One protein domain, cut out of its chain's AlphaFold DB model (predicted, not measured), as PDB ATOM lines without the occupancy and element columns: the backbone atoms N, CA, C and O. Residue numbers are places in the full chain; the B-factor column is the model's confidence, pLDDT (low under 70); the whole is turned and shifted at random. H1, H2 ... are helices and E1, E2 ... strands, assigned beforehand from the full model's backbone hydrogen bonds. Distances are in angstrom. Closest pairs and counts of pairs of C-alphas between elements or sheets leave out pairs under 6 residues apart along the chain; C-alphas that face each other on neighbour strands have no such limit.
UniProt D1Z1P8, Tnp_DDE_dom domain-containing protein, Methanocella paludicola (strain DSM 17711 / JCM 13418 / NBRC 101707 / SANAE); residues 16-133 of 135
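What this domain is: This is residues 16 to 133 of the 135 residues of the protein "Tnp_DDE_dom domain-containing protein" of Methanocella paludicola (strain DSM 17711 / JCM 13418 / NBRC 101707 / SANAE) (UniProt D1Z1P8). A loose cluster of crossed helices has H4 in its middle, with H2, H3, H5 and H6 packed on it. H1 sticks out as an arm, and the long link of residues 106 to 118 leads to a small hairpin, E1 and E2, set off from the cluster. The printed part has 118 residues, with six named helices followed by two antiparallel strands, order E1 - E2, and is mostly helix. It is loose, with a radius of gyration of the C-alphas of 16.8 A, and elongated, spanning 53 by 31 by 25 A.

How they stand to each other: H1, residues 16 to 28, touches no helix. H2, residues 32 to 35, touches residues 59 to 63 alone of H4, residues 58 to 70, the hub; Val 34 and Gly 59 have the closest C-alphas, 5.3 A. H3, residues 38 to 46, touches residues 58 to 59 alone of H4, closest C-alphas Gly 41 and Asp 58, 6.9 A, only just about perpendicular at 73 degrees. H5, residues 75 to 85, touches residues 64 to 68 alone of H4, closest C-alphas Ala 64 and Ile 78, 6.7 A, at a steep tilt of 64 degrees, opposite ways. H6, residues 96 to 105, touches residues 61 to 65 alone of H4, closest C-alphas Ala 65 and Ile 103, 5.9 A, about perpendicular at 89 degrees. The hairpin of E1, residues 119 to 124, and E2, residues 127 to 132, has N 127 and O 124 within hydrogen-bond range, 3.0 A; both strands are apart from H1 and H4. Every O i to N i+4 pair is within range in H1, H3, H4, H5 and H6; H2 is too short for one.

Where its parts are: H1 begins at C-alpha 16 (1.209, -23.351, 19.903) and measures 18.2 A; H4 measures 18.0 A. E2 ends at C-alpha 132 (-2.108, -14.246, 32.745).

The domain as a whole: The C-alphas farthest apart, of Arg 16 and Tyr 50, are 54.4 A apart. The printed part has no cut. The links H3 to H4 and H6 to E1 are long. Residues 32 to 35 and 108 to 133 have pLDDT under 70.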
ATOM      1  N   ARG A  16       0.341 -24.125  20.792       86.19
ATOM      2  CA  ARG A  16       1.209 -23.351  19.903       86.19
ATOM      3  C   ARG A  16       1.716 -22.093  20.596       86.19
ATOM      4  O   ARG A  16       2.907 -21.805  20.538       86.19
ATOM      5  N   SER A  17       0.822 -21.370  21.273       78.25
ATOM      6  CA  SER A  17       1.209 -20.213  22.086       78.25
ATOM      7  C   SER A  17       2.107 -20.628  23.256       78.25
ATOM      8  O   SER A  17       3.130 -19.997  23.520       78.25
ATOM      9  N   SER A  18       1.769 -21.728  23.932       79.75
ATOM     10  CA  SER A  18       2.553 -22.236  25.065       79.75
ATOM     11  C   SER A  18       3.984 -22.605  24.665       79.75
ATOM     12  O   SER A  18       4.930 -22.206  25.342       79.75
ATOM     13  N   ASP A  19       4.147 -23.315  23.551       86.88
ATOM     14  CA  ASP A  19       5.451 -23.740  23.049       86.88
ATOM     15  C   ASP A  19       6.280 -22.544  22.586       86.88
ATOM     16  O   ASP A  19       7.462 -22.451  22.921       86.88
ATOM     17  N   GLN A  20       5.661 -21.578  21.898       85.81
ATOM     18  CA  GLN A  20       6.352 -20.356  21.491       85.81
ATOM     19  C   GLN A  20       6.872 -19.581  22.707       85.81
ATOM     20  O   GLN A  20       8.040 -19.209  22.740       85.81
ATOM     21  N   ASN A  21       6.064 -19.440  23.762       79.88
ATOM     22  CA  ASN A  21       6.493 -18.789  25.001       79.88
ATOM     23  C   ASN A  21       7.682 -19.501  25.674       79.88
ATOM     24  O   ASN A  21       8.502 -18.854  26.329       79.88
ATOM     25  N   LEU A  22       7.786 -20.830  25.555       81.06
ATOM     26  CA  LEU A  22       8.937 -21.581  26.067       81.06
ATOM     27  C   LEU A  22      10.197 -21.323  25.232       81.06
ATOM     28  O   LEU A  22      11.274 -21.154  25.806       81.06
ATOM     29  N   VAL A  23      10.060 -21.251  23.904       83.94
ATOM     30  CA  VAL A  23      11.154 -20.893  22.988       83.94
ATOM     31  C   VAL A  23      11.640 -19.470  23.263       83.94
ATOM     32  O   VAL A  23      12.836 -19.267  23.482       83.94
ATOM     33  N   ASP A  24      10.721 -18.507  23.339       80.12
ATOM     34  CA  ASP A  24      11.026 -17.089  23.561       80.12
ATOM     35  C   ASP A  24      11.730 -16.874  24.903       80.12
ATOM     36  O   ASP A  24      12.688 -16.110  25.004       80.12
ATOM     37  N   ARG A  25      11.321 -17.618  25.937       77.31
ATOM     38  CA  ARG A  25      11.980 -17.587  27.246       77.31
ATOM     39  C   ARG A  25      13.435 -18.045  27.171       77.31
ATOM     40  O   ARG A  25      14.289 -17.446  27.815       77.31
ATOM     41  N   GLY A  26      13.718 -19.103  26.414       79.50
ATOM     42  CA  GLY A  26      15.088 -19.569  26.195       79.50
ATOM     43  C   GLY A  26      15.924 -18.542  25.429       79.50
ATOM     44  O   GLY A  26      17.057 -18.259  25.816       79.50
ATOM     45  N   ALA A  27      15.338 -17.948  24.386       80.56
ATOM     46  CA  ALA A  27      15.985 -16.927  23.569       80.56
ATOM     47  C   ALA A  27      16.308 -15.653  24.366       80.56
ATOM     48  O   ALA A  27      17.400 -15.115  24.222       80.56
ATOM     49  N   PHE A  28      15.413 -15.218  25.259       74.62
ATOM     50  CA  PHE A  28      15.613 -14.044  26.114       74.62
ATOM     51  C   PHE A  28      16.906 -14.119  26.938       74.62
ATOM     52  O   PHE A  28      17.628 -13.134  27.058       74.62
ATOM     53  N   PHE A  29      17.256 -15.296  27.470       72.31
ATOM     54  CA  PHE A  29      18.505 -15.459  28.223       72.31
ATOM     55  C   PHE A  29      19.761 -15.349  27.352       72.31
ATOM     56  O   PHE A  29      20.854 -15.164  27.883       72.31
ATOM     57  N   LEU A  30      19.623 -15.455  26.032       75.06
ATOM     58  CA  LEU A  30      20.711 -15.417  25.057       75.06
ATOM     59  C   LEU A  30      20.707 -14.136  24.211       75.06
ATOM     60  O   LEU A  30      21.475 -14.055  23.251       75.06
ATOM     61  N   ASP A  31      19.865 -13.158  24.555       72.56
ATOM     62  CA  ASP A  31      19.757 -11.901  23.821       72.56
ATOM     63  C   ASP A  31      21.081 -11.114  23.859       72.56
ATOM     64  O   ASP A  31      21.670 -10.858  24.912       72.56
ATOM     65  N   HIS A  32      21.545 -10.736  22.670       66.75
ATOM     66  CA  HIS A  32      22.788 -10.017  22.423       66.75
ATOM     67  C   HIS A  32      22.630  -8.492  22.507       66.75
ATOM     68  O   HIS A  32      23.614  -7.776  22.325       66.75
ATOM     69  N   SER A  33      21.425  -7.974  22.769       69.06
ATOM     70  CA  SER A  33      21.151  -6.531  22.895       69.06
ATOM     71  C   SER A  33      22.090  -5.816  23.882       69.06
ATOM     72  O   SER A  33      22.454  -4.657  23.682       69.06
ATOM     73  N   VAL A  34      22.610  -6.534  24.888       65.12
ATOM     74  CA  VAL A  34      23.630  -6.042  25.837       65.12
ATOM     75  C   VAL A  34      24.948  -5.601  25.181       65.12
ATOM     76  O   VAL A  34      25.754  -4.919  25.817       65.12
ATOM     77  N   LEU A  35      25.184  -5.981  23.923       68.12
ATOM     78  CA  LEU A  35      26.402  -5.691  23.165       68.12
ATOM     79  C   LEU A  35      26.288  -4.446  22.289       68.12
ATOM     80  O   LEU A  35      27.314  -3.862  21.943       68.12
ATOM     81  N   GLU A  36      25.071  -4.014  21.960       73.25
ATOM     82  CA  GLU A  36      24.846  -2.914  21.012       73.25
ATOM     83  C   GLU A  36      25.441  -1.589  21.505       73.25
ATOM     84  O   GLU A  36      25.850  -0.750  20.707       73.25
ATOM     85  N   LYS A  37      25.568  -1.427  22.827       76.44
ATOM     86  CA  LYS A  37      26.082  -0.214  23.479       76.44
ATOM     87  C   LYS A  37      27.346  -0.458  24.298       76.44
ATOM     88  O   LYS A  37      27.550   0.160  25.341       76.44
ATOM     89  N   TRP A  38      28.215  -1.365  23.845       86.06
ATOM     90  CA  TRP A  38      29.429  -1.721  24.588       86.06
ATOM     91  C   TRP A  38      30.325  -0.513  24.883       86.06
ATOM     92  O   TRP A  38      30.687  -0.274  26.034       86.06
ATOM     93  N   LYS A  39      30.686   0.249  23.842       85.75
ATOM     94  CA  LYS A  39      31.588   1.401  23.971       85.75
ATOM     95  C   LYS A  39      30.966   2.502  24.827       85.75
ATOM     96  O   LYS A  39      31.610   2.957  25.762       85.75
ATOM     97  N   GLU A  40      29.714   2.860  24.554       86.44
ATOM     98  CA  GLU A  40      28.972   3.862  25.328       86.44
ATOM     99  C   GLU A  40      28.898   3.479  26.811       86.44
ATOM    100  O   GLU A  40      29.212   4.291  27.677       86.44
ATOM    101  N   GLY A  41      28.577   2.218  27.115       85.44
ATOM    102  CA  GLY A  41      28.508   1.734  28.492       85.44
ATOM    103  C   GLY A  41      29.857   1.776  29.216       85.44
ATOM    104  O   GLY A  41      29.907   2.099  30.402       85.44
ATOM    105  N   VAL A  42      30.960   1.477  28.524       89.06
ATOM    106  CA  VAL A  42      32.313   1.596  29.092       89.06
ATOM    107  C   VAL A  42      32.708   3.060  29.294       89.06
ATOM    108  O   VAL A  42      33.252   3.396  30.346       89.06
ATOM    109  N   ASP A  43      32.426   3.925  28.321       89.88
ATOM    110  CA  ASP A  43      32.754   5.352  28.383       89.88
ATOM    111  C   ASP A  43      31.998   6.025  29.544       89.88
ATOM    112  O   ASP A  43      32.622   6.693  30.367       89.88
ATOM    113  N   MET A  44      30.699   5.740  29.706       88.31
ATOM    114  CA  MET A  44      29.894   6.213  30.843       88.31
ATOM    115  C   MET A  44      30.454   5.751  32.194       88.31
ATOM    116  O   MET A  44      30.539   6.529  33.141       88.31
ATOM    117  N   LEU A  45      30.884   4.488  32.305       86.81
ATOM    118  CA  LEU A  45      31.479   3.975  33.545       86.81
ATOM    119  C   LEU A  45      32.809   4.642  33.899       86.81
ATOM    120  O   LEU A  45      33.208   4.622  35.068       86.81
ATOM    121  N   ASN A  46      33.511   5.183  32.907       91.12
ATOM    122  CA  ASN A  46      34.821   5.802  33.060       91.12
ATOM    123  C   ASN A  46      34.788   7.329  33.031       91.12
ATOM    124  O   ASN A  46      35.842   7.951  33.178       91.12
ATOM    125  N   GLU A  47      33.612   7.937  32.896       91.44
ATOM    126  CA  GLU A  47      33.467   9.385  32.898       91.44
ATOM    127  C   GLU A  47      34.023   9.978  34.205       91.44
ATOM    128  O   GLU A  47      33.688   9.553  35.313       91.44
ATOM    129  N   GLY A  48      34.970  10.913  34.072       86.50
ATOM    130  CA  GLY A  48      35.648  11.547  35.208       86.50
ATOM    131  C   GLY A  48      36.611  10.645  36.000       86.50
ATOM    132  O   GLY A  48      37.147  11.088  37.019       86.50
ATOM    133  N   LYS A  49      36.877   9.400  35.570       86.12
ATOM    134  CA  LYS A  49      37.847   8.512  36.233       86.12
ATOM    135  C   LYS A  49      39.257   8.691  35.675       86.12
ATOM    136  O   LYS A  49      39.542   8.355  34.530       86.12
ATOM    137  N   TYR A  50      40.165   9.112  36.552       78.56
ATOM    138  CA  TYR A  50      41.610   9.186  36.283       78.56
ATOM    139  C   TYR A  50      42.393   7.956  36.779       78.56
ATOM    140  O   TYR A  50      43.575   7.804  36.482       78.56
ATOM    141  N   VAL A  51      41.747   7.089  37.563       77.94
ATOM    142  CA  VAL A  51      42.319   5.854  38.128       77.94
ATOM    143  C   VAL A  51      41.948   4.637  37.270       77.94
ATOM    144  O   VAL A  51      41.439   4.799  36.165       77.94
ATOM    145  N   ARG A  52      42.200   3.409  37.760       82.94
ATOM    146  CA  ARG A  52      41.922   2.159  37.029       82.94
ATOM    147  C   ARG A  52      40.525   2.181  36.393       82.94
ATOM    148  O   ARG A  52      39.515   2.183  37.097       82.94
ATOM    149  N   GLN A  53      40.519   2.162  35.065       86.50
ATOM    150  CA  GLN A  53      39.319   2.215  34.246       86.50
ATOM    151  C   GLN A  53      38.632   0.847  34.175       86.50
ATOM    152  O   GLN A  53      39.251  -0.210  34.320       86.50
ATOM    153  N   TYR A  54      37.324   0.885  33.969       86.69
ATOM    154  CA  TYR A  54      36.490  -0.264  33.670       86.69
ATOM    155  C   TYR A  54      36.711  -0.681  32.217       86.69
ATOM    156  O   TYR A  54      36.685   0.154  31.322       86.69
ATOM    157  N   GLU A  55      36.902  -1.977  31.982       89.19
ATOM    158  CA  GLU A  55      37.113  -2.530  30.632       89.19
ATOM    159  C   GLU A  55      35.830  -3.126  30.030       89.19
ATOM    160  O   GLU A  55      35.746  -3.336  28.823       89.19
ATOM    161  N   PHE A  56      34.831  -3.405  30.872       91.25
ATOM    162  CA  PHE A  56      33.606  -4.101  30.479       91.25
ATOM    163  C   PHE A  56      32.375  -3.288  30.900       91.25
ATOM    164  O   PHE A  56      32.363  -2.776  32.028       91.25
ATOM    165  N   PRO A  57      31.333  -3.195  30.061       89.81
ATOM    166  CA  PRO A  57      30.105  -2.497  30.420       89.81
ATOM    167  C   PRO A  57      29.354  -3.260  31.519       89.81
ATOM    168  O   PRO A  57      29.496  -4.479  31.652       89.81
ATOM    169  N   ASP A  58      28.525  -2.561  32.296       87.44
ATOM    170  CA  ASP A  58      27.672  -3.212  33.302       87.44
ATOM    171  C   ASP A  58      26.693  -4.201  32.660       87.44
ATOM    172  O   ASP A  58      26.461  -5.263  33.228       87.44
ATOM    173  N   GLY A  59      26.204  -3.925  31.444       85.62
ATOM    174  CA  GLY A  59      25.317  -4.831  30.700       85.62
ATOM    175  C   GLY A  59      25.891  -6.241  30.521       85.62
ATOM    176  O   GLY A  59      25.185  -7.223  30.732       85.62
ATOM    177  N   LEU A  60      27.196  -6.362  30.245       89.88
ATOM    178  CA  LEU A  60      27.861  -7.667  30.168       89.88
ATOM    179  C   LEU A  60      27.882  -8.376  31.528       89.88
ATOM    180  O   LEU A  60      27.695  -9.590  31.601       89.88
ATOM    181  N   ILE A  61      28.130  -7.632  32.608       91.25
ATOM    182  CA  ILE A  61      28.149  -8.191  33.964       91.25
ATOM    183  C   ILE A  61      26.744  -8.630  34.377       91.25
ATOM    184  O   ILE A  61      26.609  -9.701  34.964       91.25
ATOM    185  N   TYR A  62      25.708  -7.860  34.033       88.19
ATOM    186  CA  TYR A  62      24.311  -8.241  34.240       88.19
ATOM    187  C   TYR A  62      23.964  -9.517  33.485       88.19
ATOM    188  O   TYR A  62      23.434 -10.451  34.082       88.19
ATOM    189  N   TRP A  63      24.328  -9.600  32.206       88.44
ATOM    190  CA  TRP A  63      24.081 -10.797  31.416       88.44
ATOM    191  C   TRP A  63      24.789 -12.023  32.005       88.44
ATOM    192  O   TRP A  63      24.163 -13.059  32.221       88.44
ATOM    193  N   ALA A  64      26.063 -11.888  32.385       91.44
ATOM    194  CA  ALA A  64      26.806 -12.935  33.083       91.44
ATOM    195  C   ALA A  64      26.166 -13.319  34.434       91.44
ATOM    196  O   ALA A  64      26.127 -14.497  34.788       91.44
ATOM    197  N   ALA A  65      25.630 -12.354  35.183       90.12
ATOM    198  CA  ALA A  65      24.916 -12.613  36.429       90.12
ATOM    199  C   ALA A  65      23.600 -13.373  36.195       90.12
ATOM    200  O   ALA A  65      23.279 -14.274  36.967       90.12
ATOM    201  N   MET A  66      22.872 -13.075  35.113       86.75
ATOM    202  CA  MET A  66      21.686 -13.841  34.719       86.75
ATOM    203  C   MET A  66      22.049 -15.284  34.384       86.75
ATOM    204  O   MET A  66      21.396 -16.201  34.875       86.75
ATOM    205  N   GLN A  67      23.132 -15.501  33.635       88.06
ATOM    206  CA  GLN A  67      23.630 -16.849  33.363       88.06
ATOM    207  C   GLN A  67      23.977 -17.607  34.657       88.06
ATOM    208  O   GLN A  67      23.658 -18.788  34.798       88.06
ATOM    209  N   HIS A  68      24.594 -16.924  35.627       90.88
ATOM    210  CA  HIS A  68      24.885 -17.497  36.942       90.88
ATOM    211  C   HIS A  68      23.610 -17.892  37.695       90.88
ATOM    212  O   HIS A  68      23.521 -19.002  38.214       90.88
ATOM    213  N   ALA A  69      22.632 -16.988  37.754       86.56
ATOM    214  CA  ALA A  69      21.432 -17.148  38.566       86.56
ATOM    215  C   ALA A  69      20.412 -18.118  37.953       86.56
ATOM    216  O   ALA A  69      19.815 -18.913  38.672       86.56
ATOM    217  N   VAL A  70      20.210 -18.057  36.634       83.50
ATOM    218  CA  VAL A  70      19.166 -18.814  35.928       83.50
ATOM    219  C   VAL A  70      19.667 -20.187  35.500       83.50
ATOM    220  O   VAL A  70      18.981 -21.182  35.716       83.50
ATOM    221  N   LEU A  71      20.860 -20.257  34.903       84.38
ATOM    222  CA  LEU A  71      21.431 -21.519  34.420       84.38
ATOM    223  C   LEU A  71      22.292 -22.221  35.479       84.38
ATOM    224  O   LEU A  71      22.799 -23.312  35.235       84.38
ATOM    225  N   GLY A  72      22.490 -21.598  36.647       88.25
ATOM    226  CA  GLY A  72      23.291 -22.159  37.735       88.25
ATOM    227  C   GLY A  72      24.783 -22.268  37.411       88.25
ATOM    228  O   GLY A  72      25.505 -23.003  38.089       88.25
ATOM    229  N   MET A  73      25.270 -21.577  36.374       92.44
ATOM    230  CA  MET A  73      26.651 -21.728  35.913       92.44
ATOM    231  C   MET A  73      27.642 -21.119  36.917       92.44
ATOM    232  O   MET A  73      27.553 -19.928  37.213       92.44
ATOM    233  N   PRO A  74      28.641 -21.866  37.421       94.88
ATOM    234  CA  PRO A  74      29.721 -21.300  38.225       94.88
ATOM    235  C   PRO A  74      30.504 -20.225  37.460       94.88
ATOM    236  O   PRO A  74      30.722 -20.348  36.257       94.88
ATOM    237  N   TYR A  75      31.047 -19.225  38.160       95.38
ATOM    238  CA  TYR A  75      31.781 -18.104  37.544       95.38
ATOM    239  C   TYR A  75      32.895 -18.519  36.566       95.38
ATOM    240  O   TYR A  75      33.104 -17.859  35.554       95.38
ATOM    241  N   ARG A  76      33.606 -19.623  36.837       96.38
ATOM    242  CA  ARG A  76      34.639 -20.146  35.922       96.38
ATOM    243  C   ARG A  76      34.051 -20.732  34.637       96.38
ATOM    244  O   ARG A  76      34.662 -20.606  33.582       96.38
ATOM    245  N   GLN A  77      32.881 -21.367  34.721       97.12
ATOM    246  CA  GLN A  77      32.169 -21.834  33.531       97.12
ATOM    247  C   GLN A  77      31.656 -20.648  32.720       97.12
ATOM    248  O   GLN A  77      31.785 -20.669  31.504       97.12
ATOM    249  N   ILE A  78      31.182 -19.588  33.383       95.62
ATOM    250  CA  ILE A  78      30.789 -18.343  32.714       95.62
ATOM    251  C   ILE A  78      31.978 -17.738  31.965       95.62
ATOM    252  O   ILE A  78      31.839 -17.414  30.796       95.62
ATOM    253  N   GLU A  79      33.163 -17.647  32.575       96.81
ATOM    254  CA  GLU A  79      34.368 -17.183  31.870       96.81
ATOM    255  C   GLU A  79      34.629 -17.995  30.585       96.81
ATOM    256  O   GLU A  79      34.849 -17.417  29.522       96.81
ATOM    257  N   GLY A  80      34.578 -19.330  30.663       96.19
ATOM    258  CA  GLY A  80      34.749 -20.206  29.498       96.19
ATOM    259  C   GLY A  80      33.650 -20.034  28.444       96.19
ATOM    260  O   GLY A  80      33.942 -19.974  27.251       96.19
ATOM    261  N   TYR A  81      32.402 -19.899  28.888       93.12
ATOM    262  CA  TYR A  81      31.249 -19.632  28.036       93.12
ATOM    263  C   TYR A  81      31.417 -18.313  27.281       93.12
ATOM    264  O   TYR A  81      31.344 -18.316  26.058       93.12
ATOM    265  N   LEU A  82      31.741 -17.214  27.971       92.56
ATOM    266  CA  LEU A  82      31.963 -15.912  27.340       92.56
ATOM    267  C   LEU A  82      33.136 -15.974  26.352       92.56
ATOM    268  O   LEU A  82      33.012 -15.466  25.244       92.56
ATOM    269  N   LYS A  83      34.247 -16.645  26.698       93.94
ATOM    270  CA  LYS A  83      35.376 -16.849  25.765       93.94
ATOM    271  C   LYS A  83      34.927 -17.486  24.455       93.94
ATOM    272  O   LYS A  83      35.354 -17.041  23.396       93.94
ATOM    273  N   LYS A  84      34.085 -18.521  24.531       93.94
ATOM    274  CA  LYS A  84      33.582 -19.216  23.343       93.94
ATOM    275  C   LYS A  84      32.521 -18.402  22.605       93.94
ATOM    276  O   LYS A  84      32.525 -18.377  21.383       93.94
ATOM    277  N   TYR A  85      31.642 -17.729  23.341       88.56
ATOM    278  CA  TYR A  85      30.562 -16.915  22.789       88.56
ATOM    279  C   TYR A  85      31.094 -15.708  22.004       88.56
ATOM    280  O   TYR A  85      30.583 -15.392  20.937       88.56
ATOM    281  N   PHE A  86      32.157 -15.068  22.495       87.19
ATOM    282  CA  PHE A  86      32.798 -13.922  21.840       87.19
ATOM    283  C   PHE A  86      33.949 -14.301  20.906       87.19
ATOM    284  O   PHE A  86      34.643 -13.418  20.390       87.19
ATOM    285  N   GLU A  87      34.172 -15.591  20.668       90.38
ATOM    286  CA  GLU A  87      35.211 -16.051  19.755       90.38
ATOM    287  C   GLU A  87      34.987 -15.457  18.353       90.38
ATOM    288  O   GLU A  87      33.885 -15.483  17.813       90.38
ATOM    289  N   GLY A  88      36.029 -14.859  17.771       86.81
ATOM    290  CA  GLY A  88      35.954 -14.220  16.452       86.81
ATOM    291  C   GLY A  88      35.381 -12.796  16.431       86.81
ATOM    292  O   GLY A  88      35.498 -12.129  15.409       86.81
ATOM    293  N   THR A  89      34.841 -12.281  17.542       84.19
ATOM    294  CA  THR A  89      34.320 -10.895  17.613       84.19
ATOM    295  C   THR A  89      35.403  -9.843  17.885       84.19
ATOM    296  O   THR A  89      35.176  -8.651  17.706       84.19
ATOM    297  N   GLY A  90      36.579 -10.269  18.365       83.31
ATOM    298  CA  GLY A  90      37.651  -9.374  18.821       83.31
ATOM    299  C   GLY A  90      37.384  -8.704  20.177       83.31
ATOM    300  O   GLY A  90      38.253  -7.991  20.683       83.31
ATOM    301  N   LEU A  91      36.222  -8.946  20.795       84.69
ATOM    302  CA  LEU A  91      35.895  -8.426  22.119       84.69
ATOM    303  C   LEU A  91      36.686  -9.159  23.204       84.69
ATOM    304  O   LEU A  91      36.818 -10.385  23.205       84.69
ATOM    305  N   ARG A  92      37.197  -8.394  24.173       88.75
ATOM    306  CA  ARG A  92      37.785  -8.968  25.386       88.75
ATOM    307  C   ARG A  92      36.677  -9.457  26.307       88.75
ATOM    308  O   ARG A  92      35.607  -8.859  26.386       88.75
ATOM    309  N   VAL A  93      36.986 -10.497  27.072       91.38
ATOM    310  CA  VAL A  93      36.067 -11.084  28.050       91.38
ATOM    311  C   VAL A  93      36.611 -10.934  29.471       91.38
ATOM    312  O   VAL A  93      37.828 -11.018  29.667       91.38
ATOM    313  N   PRO A  94      35.740 -10.701  30.467       94.44
ATOM    314  CA  PRO A  94      36.148 -10.612  31.860       94.44
ATOM    315  C   PRO A  94      36.610 -11.977  32.376       94.44
ATOM    316  O   PRO A  94      36.000 -13.008  32.092       94.44
ATOM    317  N   ASP A  95      37.682 -11.973  33.165       96.38
ATOM    318  CA  ASP A  95      38.152 -13.168  33.862       96.38
ATOM    319  C   ASP A  95      37.249 -13.517  35.057       96.38
ATOM    320  O   ASP A  95      36.426 -12.712  35.512       96.38
ATOM    321  N   TYR A  96      37.427 -14.719  35.608       96.31
ATOM    322  CA  TYR A  96      36.727 -15.184  36.805       96.31
ATOM    323  C   TYR A  96      36.730 -14.150  37.939       96.31
ATOM    324  O   TYR A  96      35.703 -13.926  38.578       96.31
ATOM    325  N   THR A  97      37.876 -13.519  38.202       96.44
ATOM    326  CA  THR A  97      38.020 -12.580  39.320       96.44
ATOM    327  C   THR A  97      37.178 -11.330  39.096       96.44
ATOM    328  O   THR A  97      36.510 -10.860  40.020       96.44
ATOM    329  N   THR A  98      37.186 -10.801  37.873       95.56
ATOM    330  CA  THR A  98      36.388  -9.642  37.468       95.56
ATOM    331  C   THR A  98      34.904  -9.963  37.537       95.56
ATOM    332  O   THR A  98      34.155  -9.196  38.141       95.56
ATOM    333  N   LEU A  99      34.490 -11.114  36.996       95.94
ATOM    334  CA  LEU A  99      33.111 -11.597  37.066       95.94
ATOM    335  C   LEU A  99      32.646 -11.722  38.516       95.94
ATOM    336  O   LEU A  99      31.670 -11.087  38.904       95.94
ATOM    337  N   PHE A 100      33.379 -12.467  39.346       95.25
ATOM    338  CA  PHE A 100      33.030 -12.682  40.749       95.25
ATOM    339  C   PHE A 100      32.885 -11.367  41.517       95.25
ATOM    340  O   PHE A 100      31.895 -11.157  42.218       95.25
ATOM    341  N   ARG A 101      33.861 -10.459  41.386       95.06
ATOM    342  CA  ARG A 101      33.843  -9.179  42.105       95.06
ATOM    343  C   ARG A 101      32.693  -8.294  41.651       95.06
ATOM    344  O   ARG A 101      32.004  -7.738  42.500       95.06
ATOM    345  N   ARG A 102      32.493  -8.149  40.338       93.62
ATOM    346  CA  ARG A 102      31.477  -7.234  39.809       93.62
ATOM    347  C   ARG A 102      30.072  -7.772  40.001       93.62
ATOM    348  O   ARG A 102      29.235  -7.010  40.455       93.62
ATOM    349  N   ILE A 103      29.835  -9.065  39.778       92.50
ATOM    350  CA  ILE A 103      28.522  -9.682  40.013       92.50
ATOM    351  C   ILE A 103      28.128  -9.571  41.490       92.50
ATOM    352  O   ILE A 103      27.000  -9.207  41.790       92.50
ATOM    353  N   ARG A 104      29.056  -9.796  42.432       91.00
ATOM    354  CA  ARG A 104      28.764  -9.612  43.867       91.00
ATOM    355  C   ARG A 104      28.550  -8.159  44.283       91.00
ATOM    356  O   ARG A 104      27.947  -7.922  45.325       91.00
ATOM    357  N   ALA A 105      29.096  -7.214  43.525       90.50
ATOM    358  CA  ALA A 105      28.916  -5.788  43.760       90.50
ATOM    359  C   ALA A 105      27.671  -5.225  43.057       90.50
ATOM    360  O   ALA A 105      27.291  -4.091  43.353       90.50
ATOM    361  N   LEU A 106      27.042  -5.984  42.147       83.81
ATOM    362  CA  LEU A 106      25.782  -5.587  41.530       83.81
ATOM    363  C   LEU A 106      24.716  -5.463  42.618       83.81
ATOM    364  O   LEU A 106      24.424  -6.414  43.345       83.81
ATOM    365  N   LYS A 107      24.119  -4.279  42.702       70.44
ATOM    366  CA  LYS A 107      22.882  -4.079  43.445       70.44
ATOM    367  C   LYS A 107      21.743  -4.397  42.489       70.44
ATOM    368  O   LYS A 107      21.501  -3.647  41.551       70.44
ATOM    369  N   PHE A 108      21.098  -5.541  42.690       59.84
ATOM    370  CA  PHE A 108      19.861  -5.854  41.990       59.84
ATOM    371  C   PHE A 108      18.730  -5.061  42.632       59.84
ATOM    372  O   PHE A 108      18.066  -5.554  43.542       59.84
ATOM    373  N   ASP A 109      18.498  -3.852  42.140       53.62
ATOM    374  CA  ASP A 109      17.181  -3.252  42.272       53.62
ATOM    375  C   ASP A 109      16.324  -3.891  41.174       53.62
ATOM    376  O   ASP A 109      16.300  -3.439  40.031       53.62
ATOM    377  N   LEU A 110      15.689  -5.032  41.485       46.16
ATOM    378  CA  LEU A 110      14.613  -5.559  40.644       46.16
ATOM    379  C   LEU A 110      13.428  -4.591  40.778       46.16
ATOM    380  O   LEU A 110      12.457  -4.859  41.484       46.16
ATOM    381  N   GLU A 111      13.489  -3.454  40.088       43.66
ATOM    382  CA  GLU A 111      12.270  -2.777  39.670       43.66
ATOM    383  C   GLU A 111      11.638  -3.668  38.608       43.66
ATOM    384  O   GLU A 111      11.882  -3.548  37.406       43.66
ATOM    385  N   ILE A 112      10.849  -4.636  39.071       44.91
ATOM    386  CA  ILE A 112       9.960  -5.361  38.183       44.91
ATOM    387  C   ILE A 112       8.963  -4.316  37.695       44.91
ATOM    388  O   ILE A 112       7.998  -3.997  38.388       44.91
ATOM    389  N   CYS A 113       9.209  -3.756  36.511       41.28
ATOM    390  CA  CYS A 113       8.217  -3.008  35.755       41.28
ATOM    391  C   CYS A 113       7.143  -3.997  35.288       41.28
ATOM    392  O   CYS A 113       7.010  -4.301  34.106       41.28
ATOM    393  N   LEU A 114       6.398  -4.555  36.244       44.66
ATOM    394  CA  LEU A 114       5.119  -5.167  35.966       44.66
ATOM    395  C   LEU A 114       4.241  -4.016  35.498       44.66
ATOM    396  O   LEU A 114       3.874  -3.143  36.288       44.66
ATOM    397  N   GLU A 115       3.899  -3.998  34.210       47.22
ATOM    398  CA  GLU A 115       2.674  -3.317  33.808       47.22
ATOM    399  C   GLU A 115       1.585  -3.724  34.806       47.22
ATOM    400  O   GLU A 115       1.465  -4.910  35.114       47.22
ATOM    401  N   LYS A 116       0.844  -2.749  35.351       43.50
ATOM    402  CA  LYS A 116      -0.203  -2.931  36.372       43.50
ATOM    403  C   LYS A 116      -1.309  -3.890  35.900       43.50
ATOM    404  O   LYS A 116      -2.408  -3.469  35.552       43.50
ATOM    405  N   LYS A 117      -1.020  -5.181  35.889       48.34
ATOM    406  CA  LYS A 117      -1.920  -6.297  35.625       48.34
ATOM    407  C   LYS A 117      -1.629  -7.334  36.703       48.34
ATOM    408  O   LYS A 117      -0.474  -7.514  37.086       48.34
ATOM    409  N   GLU A 118      -2.671  -7.970  37.234       41.84
ATOM    410  CA  GLU A 118      -2.522  -9.043  38.222       41.84
ATOM    411  C   GLU A 118      -1.674 -10.174  37.628       41.84
ATOM    412  O   GLU A 118      -2.140 -10.957  36.799       41.84
ATOM    413  N   LEU A 119      -0.409 -10.240  38.041       44.44
ATOM    414  CA  LEU A 119       0.523 -11.291  37.664       44.44
ATOM    415  C   LEU A 119       0.625 -12.276  38.830       44.44
ATOM    416  O   LEU A 119       1.107 -11.922  39.905       44.44
ATOM    417  N   VAL A 120       0.191 -13.521  38.627       46.94
ATOM    418  CA  VAL A 120       0.414 -14.594  39.604       46.94
ATOM    419  C   VAL A 120       1.674 -15.345  39.191       46.94
ATOM    420  O   VAL A 120       1.667 -16.120  38.236       46.94
ATOM    421  N   VAL A 121       2.774 -15.098  39.904       47.56
ATOM    422  CA  VAL A 121       4.034 -15.826  39.713       47.56
ATOM    423  C   VAL A 121       4.053 -17.019  40.656       47.56
ATOM    424  O   VAL A 121       4.138 -16.855  41.871       47.56
ATOM    425  N   ALA A 122       3.983 -18.226  40.097       45.69
ATOM    426  CA  ALA A 122       4.222 -19.447  40.853       45.69
ATOM    427  C   ALA A 122       5.678 -19.878  40.641       45.69
ATOM    428  O   ALA A 122       6.105 -20.136  39.513       45.69
ATOM    429  N   VAL A 123       6.437 -19.941  41.736       43.25
ATOM    430  CA  VAL A 123       7.813 -20.447  41.748       43.25
ATOM    431  C   VAL A 123       7.768 -21.869  42.294       43.25
ATOM    432  O   VAL A 123       7.549 -22.068  43.487       43.25
ATOM    433  N   ASP A 124       7.936 -22.861  41.419       61.84
ATOM    434  CA  ASP A 124       8.153 -24.251  41.819       61.84
ATOM    435  C   ASP A 124       9.600 -24.670  41.501       61.84
ATOM    436  O   ASP A 124      10.309 -24.012  40.737       61.84
ATOM    437  N   SER A 125      10.076 -25.756  42.114       35.28
ATOM    438  CA  SER A 125      11.437 -26.282  41.918       35.28
ATOM    439  C   SER A 125      11.727 -26.750  40.481       35.28
ATOM    440  O   SER A 125      12.862 -27.108  40.178       35.28
ATOM    441  N   THR A 126      10.726 -26.725  39.593       52.94
ATOM    442  CA  THR A 126      10.818 -27.038  38.158       52.94
ATOM    443  C   THR A 126      10.866 -25.796  37.259       52.94
ATOM    444  O   THR A 126      11.092 -25.939  36.058       52.94
ATOM    445  N   GLY A 127      10.700 -24.586  37.806       40.41
ATOM    446  CA  GLY A 127      10.917 -23.330  37.092       40.41
ATOM    447  C   GLY A 127       9.877 -22.246  37.378       40.41
ATOM    448  O   GLY A 127       8.872 -22.444  38.058       40.41
ATOM    449  N   ILE A 128      10.128 -21.062  36.816       50.00
ATOM    450  CA  ILE A 128       9.220 -19.914  36.906       50.00
ATOM    451  C   ILE A 128       8.058 -20.132  35.930       50.00
ATOM    452  O   ILE A 128       8.257 -20.230  34.712       50.00
ATOM    453  N   LYS A 129       6.830 -20.198  36.453       49.12
ATOM    454  CA  LYS A 129       5.602 -20.200  35.650       49.12
ATOM    455  C   LYS A 129       4.901 -18.859  35.812       49.12
ATOM    456  O   LYS A 129       4.551 -18.458  36.919       49.12
ATOM    457  N   VAL A 130       4.698 -18.186  34.686       48.06
ATOM    458  CA  VAL A 130       3.926 -16.948  34.590       48.06
ATOM    459  C   VAL A 130       2.614 -17.298  33.903       48.06
ATOM    460  O   VAL A 130       2.636 -17.883  32.820       48.06
ATOM    461  N   SER A 131       1.482 -16.985  34.532       49.72
ATOM    462  CA  SER A 131       0.172 -17.061  33.884       49.72
ATOM    463  C   SER A 131      -0.516 -15.701  33.924       49.72
ATOM    464  O   SER A 131      -0.434 -14.965  34.906       49.72
ATOM    465  N   HIS A 132      -1.192 -15.374  32.827       38.75
ATOM    466  CA  HIS A 132      -2.108 -14.246  32.745       38.75
ATOM    467  C   HIS A 132      -3.510 -14.794  32.997       38.75
ATOM    468  O   HIS A 132      -3.938 -15.716  32.303       38.75
ATOM    469  N   ARG A 133      -4.224 -14.271  33.996       39.31
ATOM    470  CA  ARG A 133      -5.622 -14.648  34.218       39.31
ATOM    471  C   ARG A 133      -6.518 -13.597  33.578       39.31
ATOM    472  O   ARG A 133      -6.563 -12.461  34.034       39.31
TER     473      ARG A 133